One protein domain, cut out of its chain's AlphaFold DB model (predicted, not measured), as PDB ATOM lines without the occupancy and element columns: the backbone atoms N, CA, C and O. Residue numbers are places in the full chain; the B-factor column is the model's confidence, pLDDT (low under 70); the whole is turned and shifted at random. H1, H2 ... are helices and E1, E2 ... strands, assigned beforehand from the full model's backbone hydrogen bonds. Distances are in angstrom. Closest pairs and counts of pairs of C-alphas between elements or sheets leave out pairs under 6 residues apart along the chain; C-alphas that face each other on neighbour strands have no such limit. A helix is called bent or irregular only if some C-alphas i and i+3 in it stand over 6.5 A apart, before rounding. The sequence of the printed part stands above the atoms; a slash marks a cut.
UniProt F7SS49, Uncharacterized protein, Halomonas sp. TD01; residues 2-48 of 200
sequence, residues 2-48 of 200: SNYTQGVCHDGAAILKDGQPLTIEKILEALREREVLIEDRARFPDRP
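Overview. This is residues 2 to 48 of the 200 residues of an uncharacterized protein of Halomonas sp. TD01 (UniProt F7SS49). A small two-stranded hairpin, E1 and E2, sits at one end, and from it one long helix, H1, sticks out with its residues 28 to 43, so that the whole looks like a rod. Residues 18 to 23 loop from the hairpin into the helix, and residues 44 to 48 make a short tail past its far end. The printed part has 47 residues, with two named strands and one named helix in the order E1, E2, H1; the sheet has the order E1 - E2 and is antiparallel, and the class is mixed, helices and strands. It is only just extended, close to loose, with a radius of gyration of the C-alphas of 14.5 A, and the C-alphas span 45 by 18 by 11 A.

Along the chain. The printed part begins at Ser 2. E1 is a strand of residues 4 to 9, from C-alpha 4 at (164.416, 146.797, 203.127), and measures 14.8 A from first to last C-alpha. E2 is a strand of residues 12 to 17, 15.8 A long in the same measure. H1 is a helix of residues 24 to 43, from C-alpha 24 at (163.399, 139.681, 190.585) to C-alpha 43 at (157.300, 166.388, 183.356), 28.3 A from first to last C-alpha. It is not bent.

Arrangement. E1 and E2 form a hairpin, antiparallel neighbours with 146 degrees between their N-to-C directions. The C-alphas of Val 8 and Ala 13 face each other at 4.5 A, and those of Tyr 4 and Lys 17 at 4.7 A. N of Gly 7 and O of Ala 14 are within hydrogen-bond range at 2.9 A, and so are N of Leu 16 and O of Thr 5 at 2.8 A. Residues 16 to 17 of E2 also pair briefly with residues 20 to 21, antiparallel. E1 and H1 are apart. In H1 every O i to N i+4 pair is within hydrogen-bond range. Residues 28 to 48, of which 28 to 43 belong to H1, stand free.

Size, cuts and confidence. The two C-alphas farthest apart are those of His 10 and Asp 46, 46.2 A, while those of Ser 2 and Pro 48 are 22.9 A apart. The printed part has no cut. The link from E1 to E2 is tight, with 2 residues, and the link from E2 to H1 is short, with 6 residues; no link is long. The mean pLDDT of the printed part is 81.4, and residue 2 is the one printed residue under 70 in this predicted model.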
ATOM      1  N   SER A   2     157.966 149.922 205.654       58.94
ATOM      2  CA  SER A   2     158.532 148.641 205.218       58.94
ATOM      3  C   SER A   2     160.053 148.718 205.269       58.94
ATOM      4  O   SER A   2     160.626 149.675 204.743       58.94
ATOM      5  N   ASN A   3     160.697 147.738 205.898       71.38
ATOM      6  CA  ASN A   3     162.151 147.714 206.044       71.38
ATOM      7  C   ASN A   3     162.764 146.856 204.938       71.38
ATOM      8  O   ASN A   3     162.519 145.650 204.862       71.38
ATOM      9  N   TYR A   4     163.571 147.492 204.090       81.31
ATOM     10  CA  TYR A   4     164.416 146.797 203.127       81.31
ATOM     11  C   TYR A   4     165.743 146.457 203.801       81.31
ATOM     12  O   TYR A   4     166.396 147.331 204.366       81.31
ATOM     13  N   THR A   5     166.128 145.187 203.769       81.69
ATOM     14  CA  THR A   5     167.375 144.697 204.375       81.69
ATOM     15  C   THR A   5     168.093 143.771 203.407       81.69
ATOM     16  O   THR A   5     167.474 143.191 202.518       81.69
ATOM     17  N   GLN A   6     169.411 143.652 203.540       79.12
ATOM     18  CA  GLN A   6     170.189 142.685 202.773       79.12
ATOM     19  C   GLN A   6     170.292 141.392 203.584       79.12
ATOM     20  O   GLN A   6     170.614 141.431 204.771       79.12
ATOM     21  N   GLY A   7     170.004 140.259 202.952       80.06
ATOM     22  CA  GLY A   7     170.073 138.940 203.573       80.06
ATOM     23  C   GLY A   7     170.766 137.925 202.677       80.06
ATOM     24  O   GLY A   7     171.088 138.210 201.526       80.06
ATOM     25  N   VAL A   8     170.992 136.732 203.217       76.19
ATOM     26  CA  VAL A   8     171.519 135.585 202.472       76.19
ATOM     27  C   VAL A   8     170.446 134.502 202.480       76.19
ATOM     28  O   VAL A   8     169.985 134.101 203.548       76.19
ATOM     29  N   CYS A   9     170.024 134.057 201.301       75.12
ATOM     30  CA  CYS A   9     169.183 132.880 201.106       75.12
ATOM     31  C   CYS A   9     170.017 131.733 200.512       75.12
ATOM     32  O   CYS A   9     171.224 131.867 200.300       75.12
ATOM     33  N   HIS A  10     169.403 130.564 200.327       70.88
ATOM     34  CA  HIS A  10     170.101 129.312 199.996       70.88
ATOM     35  C   HIS A  10     170.897 129.378 198.667       70.88
ATOM     36  O   HIS A  10     171.791 128.573 198.412       70.88
ATOM     37  N   ASP A  11     170.569 130.358 197.836       72.06
ATOM     38  CA  ASP A  11     171.016 130.631 196.478       72.06
ATOM     39  C   ASP A  11     171.853 131.925 196.348       72.06
ATOM     40  O   ASP A  11     172.299 132.257 195.251       72.06
ATOM     41  N   GLY A  12     172.140 132.631 197.453       77.69
ATOM     42  CA  GLY A  12     173.039 133.792 197.468       77.69
ATOM     43  C   GLY A  12     172.499 135.002 198.232       77.69
ATOM     44  O   GLY A  12     171.667 134.881 199.127       77.69
ATOM     45  N   ALA A  13     173.014 136.193 197.916       81.56
ATOM     46  CA  ALA A  13     172.542 137.437 198.522       81.56
ATOM     47  C   ALA A  13     171.167 137.831 197.956       81.56
ATOM     48  O   ALA A  13     170.993 137.891 196.742       81.56
ATOM     49  N   ALA A  14     170.223 138.170 198.833       82.19
ATOM     50  CA  ALA A  14     168.898 138.651 198.464       82.19
ATOM     51  C   ALA A  14     168.562 139.985 199.124       82.19
ATOM     52  O   ALA A  14     168.989 140.303 200.237       82.19
ATOM     53  N   ILE A  15     167.732 140.749 198.422       83.75
ATOM     54  CA  ILE A  15     167.065 141.920 198.976       83.75
ATOM     55  C   ILE A  15     165.804 141.425 199.677       83.75
ATOM     56  O   ILE A  15     164.929 140.817 199.060       83.75
ATOM     57  N   LEU A  16     165.720 141.688 200.975       84.19
ATOM     58  CA  LEU A  16     164.581 141.342 201.803       84.19
ATOM     59  C   LEU A  16     163.673 142.556 201.969       84.19
ATOM     60  O   LEU A  16     164.154 143.663 202.216       84.19
ATOM     61  N   LYS A  17     162.362 142.341 201.911       84.12
ATOM     62  CA  LYS A  17     161.349 143.309 202.341       84.12
ATOM     63  C   LYS A  17     160.560 142.690 203.480       84.12
ATOM     64  O   LYS A  17     159.988 141.617 203.312       84.12
ATOM     65  N   ASP A  18     160.583 143.343 204.639       85.06
ATOM     66  CA  ASP A  18     159.907 142.866 205.851       85.06
ATOM     67  C   ASP A  18     160.321 141.419 206.220       85.06
ATOM     68  O   ASP A  18     159.517 140.595 206.648       85.06
ATOM     69  N   GLY A  19     161.609 141.106 206.018       80.69
ATOM     70  CA  GLY A  19     162.214 139.803 206.319       80.69
ATOM     71  C   GLY A  19     162.029 138.720 205.250       80.69
ATOM     72  O   GLY A  19     162.597 137.641 205.398       80.69
ATOM     73  N   GLN A  20     161.288 138.983 204.168       83.88
ATOM     74  CA  GLN A  20     161.061 138.016 203.086       83.88
ATOM     75  C   GLN A  20     161.866 138.354 201.820       83.88
ATOM     76  O   GLN A  20     161.932 139.534 201.460       83.88
ATOM     77  N   PRO A  21     162.440 137.359 201.109       82.44
ATOM     78  CA  PRO A  21     163.144 137.594 199.850       82.44
ATOM     79  C   PRO A  21     162.199 138.154 198.788       82.44
ATOM     80  O   PRO A  21     161.126 137.604 198.534       82.44
ATOM     81  N   LEU A  22     162.602 139.250 198.153       84.81
ATOM     82  CA  LEU A  22     161.914 139.761 196.976       84.81
ATOM     83  C   LEU A  22     162.333 138.966 195.742       84.81
ATOM     84  O   LEU A  22     163.515 138.712 195.526       84.81
ATOM     85  N   THR A  23     161.359 138.626 194.901       87.50
ATOM     86  CA  THR A  23     161.649 138.063 193.583       87.50
ATOM     87  C   THR A  23     162.134 139.160 192.638       87.50
ATOM     88  O   THR A  23     161.835 140.346 192.829       87.50
ATOM     89  N   ILE A  24     162.863 138.764 191.597       82.81
ATOM     90  CA  ILE A  24     163.399 139.681 190.585       82.81
ATOM     91  C   ILE A  24     162.262 140.474 189.928       82.81
ATOM     92  O   ILE A  24     162.390 141.679 189.726       82.81
ATOM     93  N   GLU A  25     161.115 139.845 189.674       86.81
ATOM     94  CA  GLU A  25     159.951 140.490 189.060       86.81
ATOM     95  C   GLU A  25     159.413 141.629 189.930       86.81
ATOM     96  O   GLU A  25     159.160 142.716 189.416       86.81
ATOM     97  N   LYS A  26     159.311 141.413 191.249       85.44
ATOM     98  CA  LYS A  26     158.857 142.438 192.204       85.44
ATOM     99  C   LYS A  26     159.846 143.597 192.322       85.44
ATOM    100  O   LYS A  26     159.436 144.739 192.513       85.44
ATOM    101  N   ILE A  27     161.146 143.314 192.214       84.00
ATOM    102  CA  ILE A  27     162.188 144.350 192.202       84.00
ATOM    103  C   ILE A  27     162.072 145.185 190.923       84.00
ATOM    104  O   ILE A  27     162.062 146.411 190.993       84.00
ATOM    105  N   LEU A  28     161.934 144.536 189.764       86.44
ATOM    106  CA  LEU A  28     161.783 145.213 188.473       86.44
ATOM    107  C   LEU A  28     160.490 146.030 188.391       86.44
ATOM    108  O   LEU A  28     160.488 147.121 187.831       86.44
ATOM    109  N   GLU A  29     159.391 145.535 188.958       87.56
ATOM    110  CA  GLU A  29     158.132 146.273 189.055       87.56
ATOM    111  C   GLU A  29     158.278 147.539 189.907       87.56
ATOM    112  O   GLU A  29     157.966 148.626 189.427       87.56
ATOM    113  N   ALA A  30     158.880 147.438 191.096       82.81
ATOM    114  CA  ALA A  30     159.137 148.597 191.953       82.81
ATOM    115  C   ALA A  30     160.091 149.627 191.313       82.81
ATOM    116  O   ALA A  30     159.949 150.833 191.524       82.81
ATOM    117  N   LEU A  31     161.072 149.171 190.525       86.50
ATOM    118  CA  LEU A  31     161.968 150.060 189.780       86.50
ATOM    119  C   LEU A  31     161.234 150.789 188.650       86.50
ATOM    120  O   LEU A  31     161.414 151.997 188.513       86.50
ATOM    121  N   ARG A  32     160.354 150.099 187.911       87.62
ATOM    122  CA  ARG A  32     159.505 150.721 186.881       87.62
ATOM    123  C   ARG A  32     158.551 151.753 187.476       87.62
ATOM    124  O   ARG A  32     158.435 152.850 186.942       87.62
ATOM    125  N   GLU A  33     157.910 151.443 188.602       83.75
ATOM    126  CA  GLU A  33     157.062 152.406 189.319       83.75
ATOM    127  C   GLU A  33     157.848 153.658 189.729       83.75
ATOM    128  O   GLU A  33     157.365 154.784 189.588       83.75
ATOM    129  N   ARG A  34     159.088 153.478 190.196       84.50
ATOM    130  CA  ARG A  34     159.974 154.588 190.554       84.50
ATOM    131  C   ARG A  34     160.387 155.420 189.340       84.50
ATOM    132  O   ARG A  34     160.425 156.641 189.456       84.50
ATOM    133  N   GLU A  35     160.698 154.799 188.208       86.81
ATOM    134  CA  GLU A  35     161.037 155.507 186.967       86.81
ATOM    135  C   GLU A  35     159.861 156.340 186.456       86.81
ATOM    136  O   GLU A  35     160.039 157.525 186.185       86.81
ATOM    137  N   VAL A  36     158.647 155.778 186.455       83.38
ATOM    138  CA  VAL A  36     157.422 156.515 186.106       83.38
ATOM    139  C   VAL A  36     157.221 157.719 187.029       83.38
ATOM    140  O   VAL A  36     156.904 158.805 186.556       83.38
ATOM    141  N   LEU A  37     157.444 157.571 188.339       80.19
ATOM    142  CA  LEU A  37     157.344 158.687 189.289       80.19
ATOM    143  C   LEU A  37     158.413 159.763 189.057       80.19
ATOM    144  O   LEU A  37     158.136 160.949 189.237       80.19
ATOM    145  N   ILE A  38     159.631 159.373 188.678       84.38
ATOM    146  CA  ILE A  38     160.715 160.311 188.359       84.38
ATOM    147  C   ILE A  38     160.390 161.074 187.074       84.38
ATOM    148  O   ILE A  38     160.528 162.297 187.051       84.38
ATOM    149  N   GLU A  39     159.930 160.384 186.032       82.31
ATOM    150  CA  GLU A  39     159.518 161.011 184.777       82.31
ATOM    151  C   GLU A  39     158.311 161.930 184.965       82.31
ATOM    152  O   GLU A  39     158.332 163.061 184.484       82.31
ATOM    153  N   ASP A  40     157.282 161.499 185.700       79.56
ATOM    154  CA  ASP A  40     156.094 162.318 185.964       79.56
ATOM    155  C   ASP A  40     156.463 163.575 186.766       79.56
ATOM    156  O   ASP A  40     155.986 164.669 186.468       79.56
ATOM    157  N   ARG A  41     157.409 163.459 187.708       80.12
ATOM    158  CA  ARG A  41     157.951 164.592 188.472       80.12
ATOM    159  C   ARG A  41     158.840 165.513 187.635       80.12
ATOM    160  O   ARG A  41     158.852 166.714 187.878       80.12
ATOM    161  N   ALA A  42     159.566 164.987 186.651       83.06
ATOM    162  CA  ALA A  42     160.322 165.796 185.695       83.06
ATOM    163  C   ALA A  42     159.396 166.513 184.695       83.06
ATOM    164  O   ALA A  42     159.672 167.643 184.294       83.06
ATOM    165  N   ARG A  43     158.289 165.867 184.307       83.56
ATOM    166  CA  ARG A  43     157.300 166.388 183.356       83.56
ATOM    167  C   ARG A  43     156.351 167.403 183.989       83.56
ATOM    168  O   ARG A  43     155.953 168.356 183.323       83.56
ATOM    169  N   PHE A  44     156.010 167.212 185.260       80.12
ATOM    170  CA  PHE A  44     155.132 168.080 186.036       80.12
ATOM    171  C   PHE A  44     155.786 168.458 187.374       80.12
ATOM    172  O   PHE A  44     155.320 168.027 188.430       80.12
ATOM    173  N   PRO A  45     156.848 169.283 187.349       77.81
ATOM    174  CA  PRO A  45     157.605 169.637 188.551       77.81
ATOM    175  C   PRO A  45     156.757 170.342 189.618       77.81
ATOM    176  O   PRO A  45     157.014 170.177 190.810       77.81
ATOM    177  N   ASP A  46     155.714 171.061 189.200       82.69
ATOM    178  CA  ASP A  46     154.825 171.813 190.093       82.69
ATOM    179  C   ASP A  46     153.614 171.003 190.582       82.69
ATOM    180  O   ASP A  46     152.843 171.471 191.424       82.69
ATOM    181  N   ARG A  47     153.393 169.787 190.057       82.44
ATOM    182  CA  ARG A  47     152.235 168.971 190.431       82.44
ATOM    183  C   ARG A  47     152.575 168.135 191.668       82.44
ATOM    184  O   ARG A  47     153.463 167.289 191.601       82.44
ATOM    185  N   PRO A  48     151.845 168.289 192.786       78.38
ATOM    186  CA  PRO A  48     152.109 167.493 193.973       78.38
ATOM    187  C   PRO A  48     151.768 166.021 193.714       78.38
ATOM    188  O   PRO A  48     150.657 165.687 193.281       78.38
TER     189      PRO A  48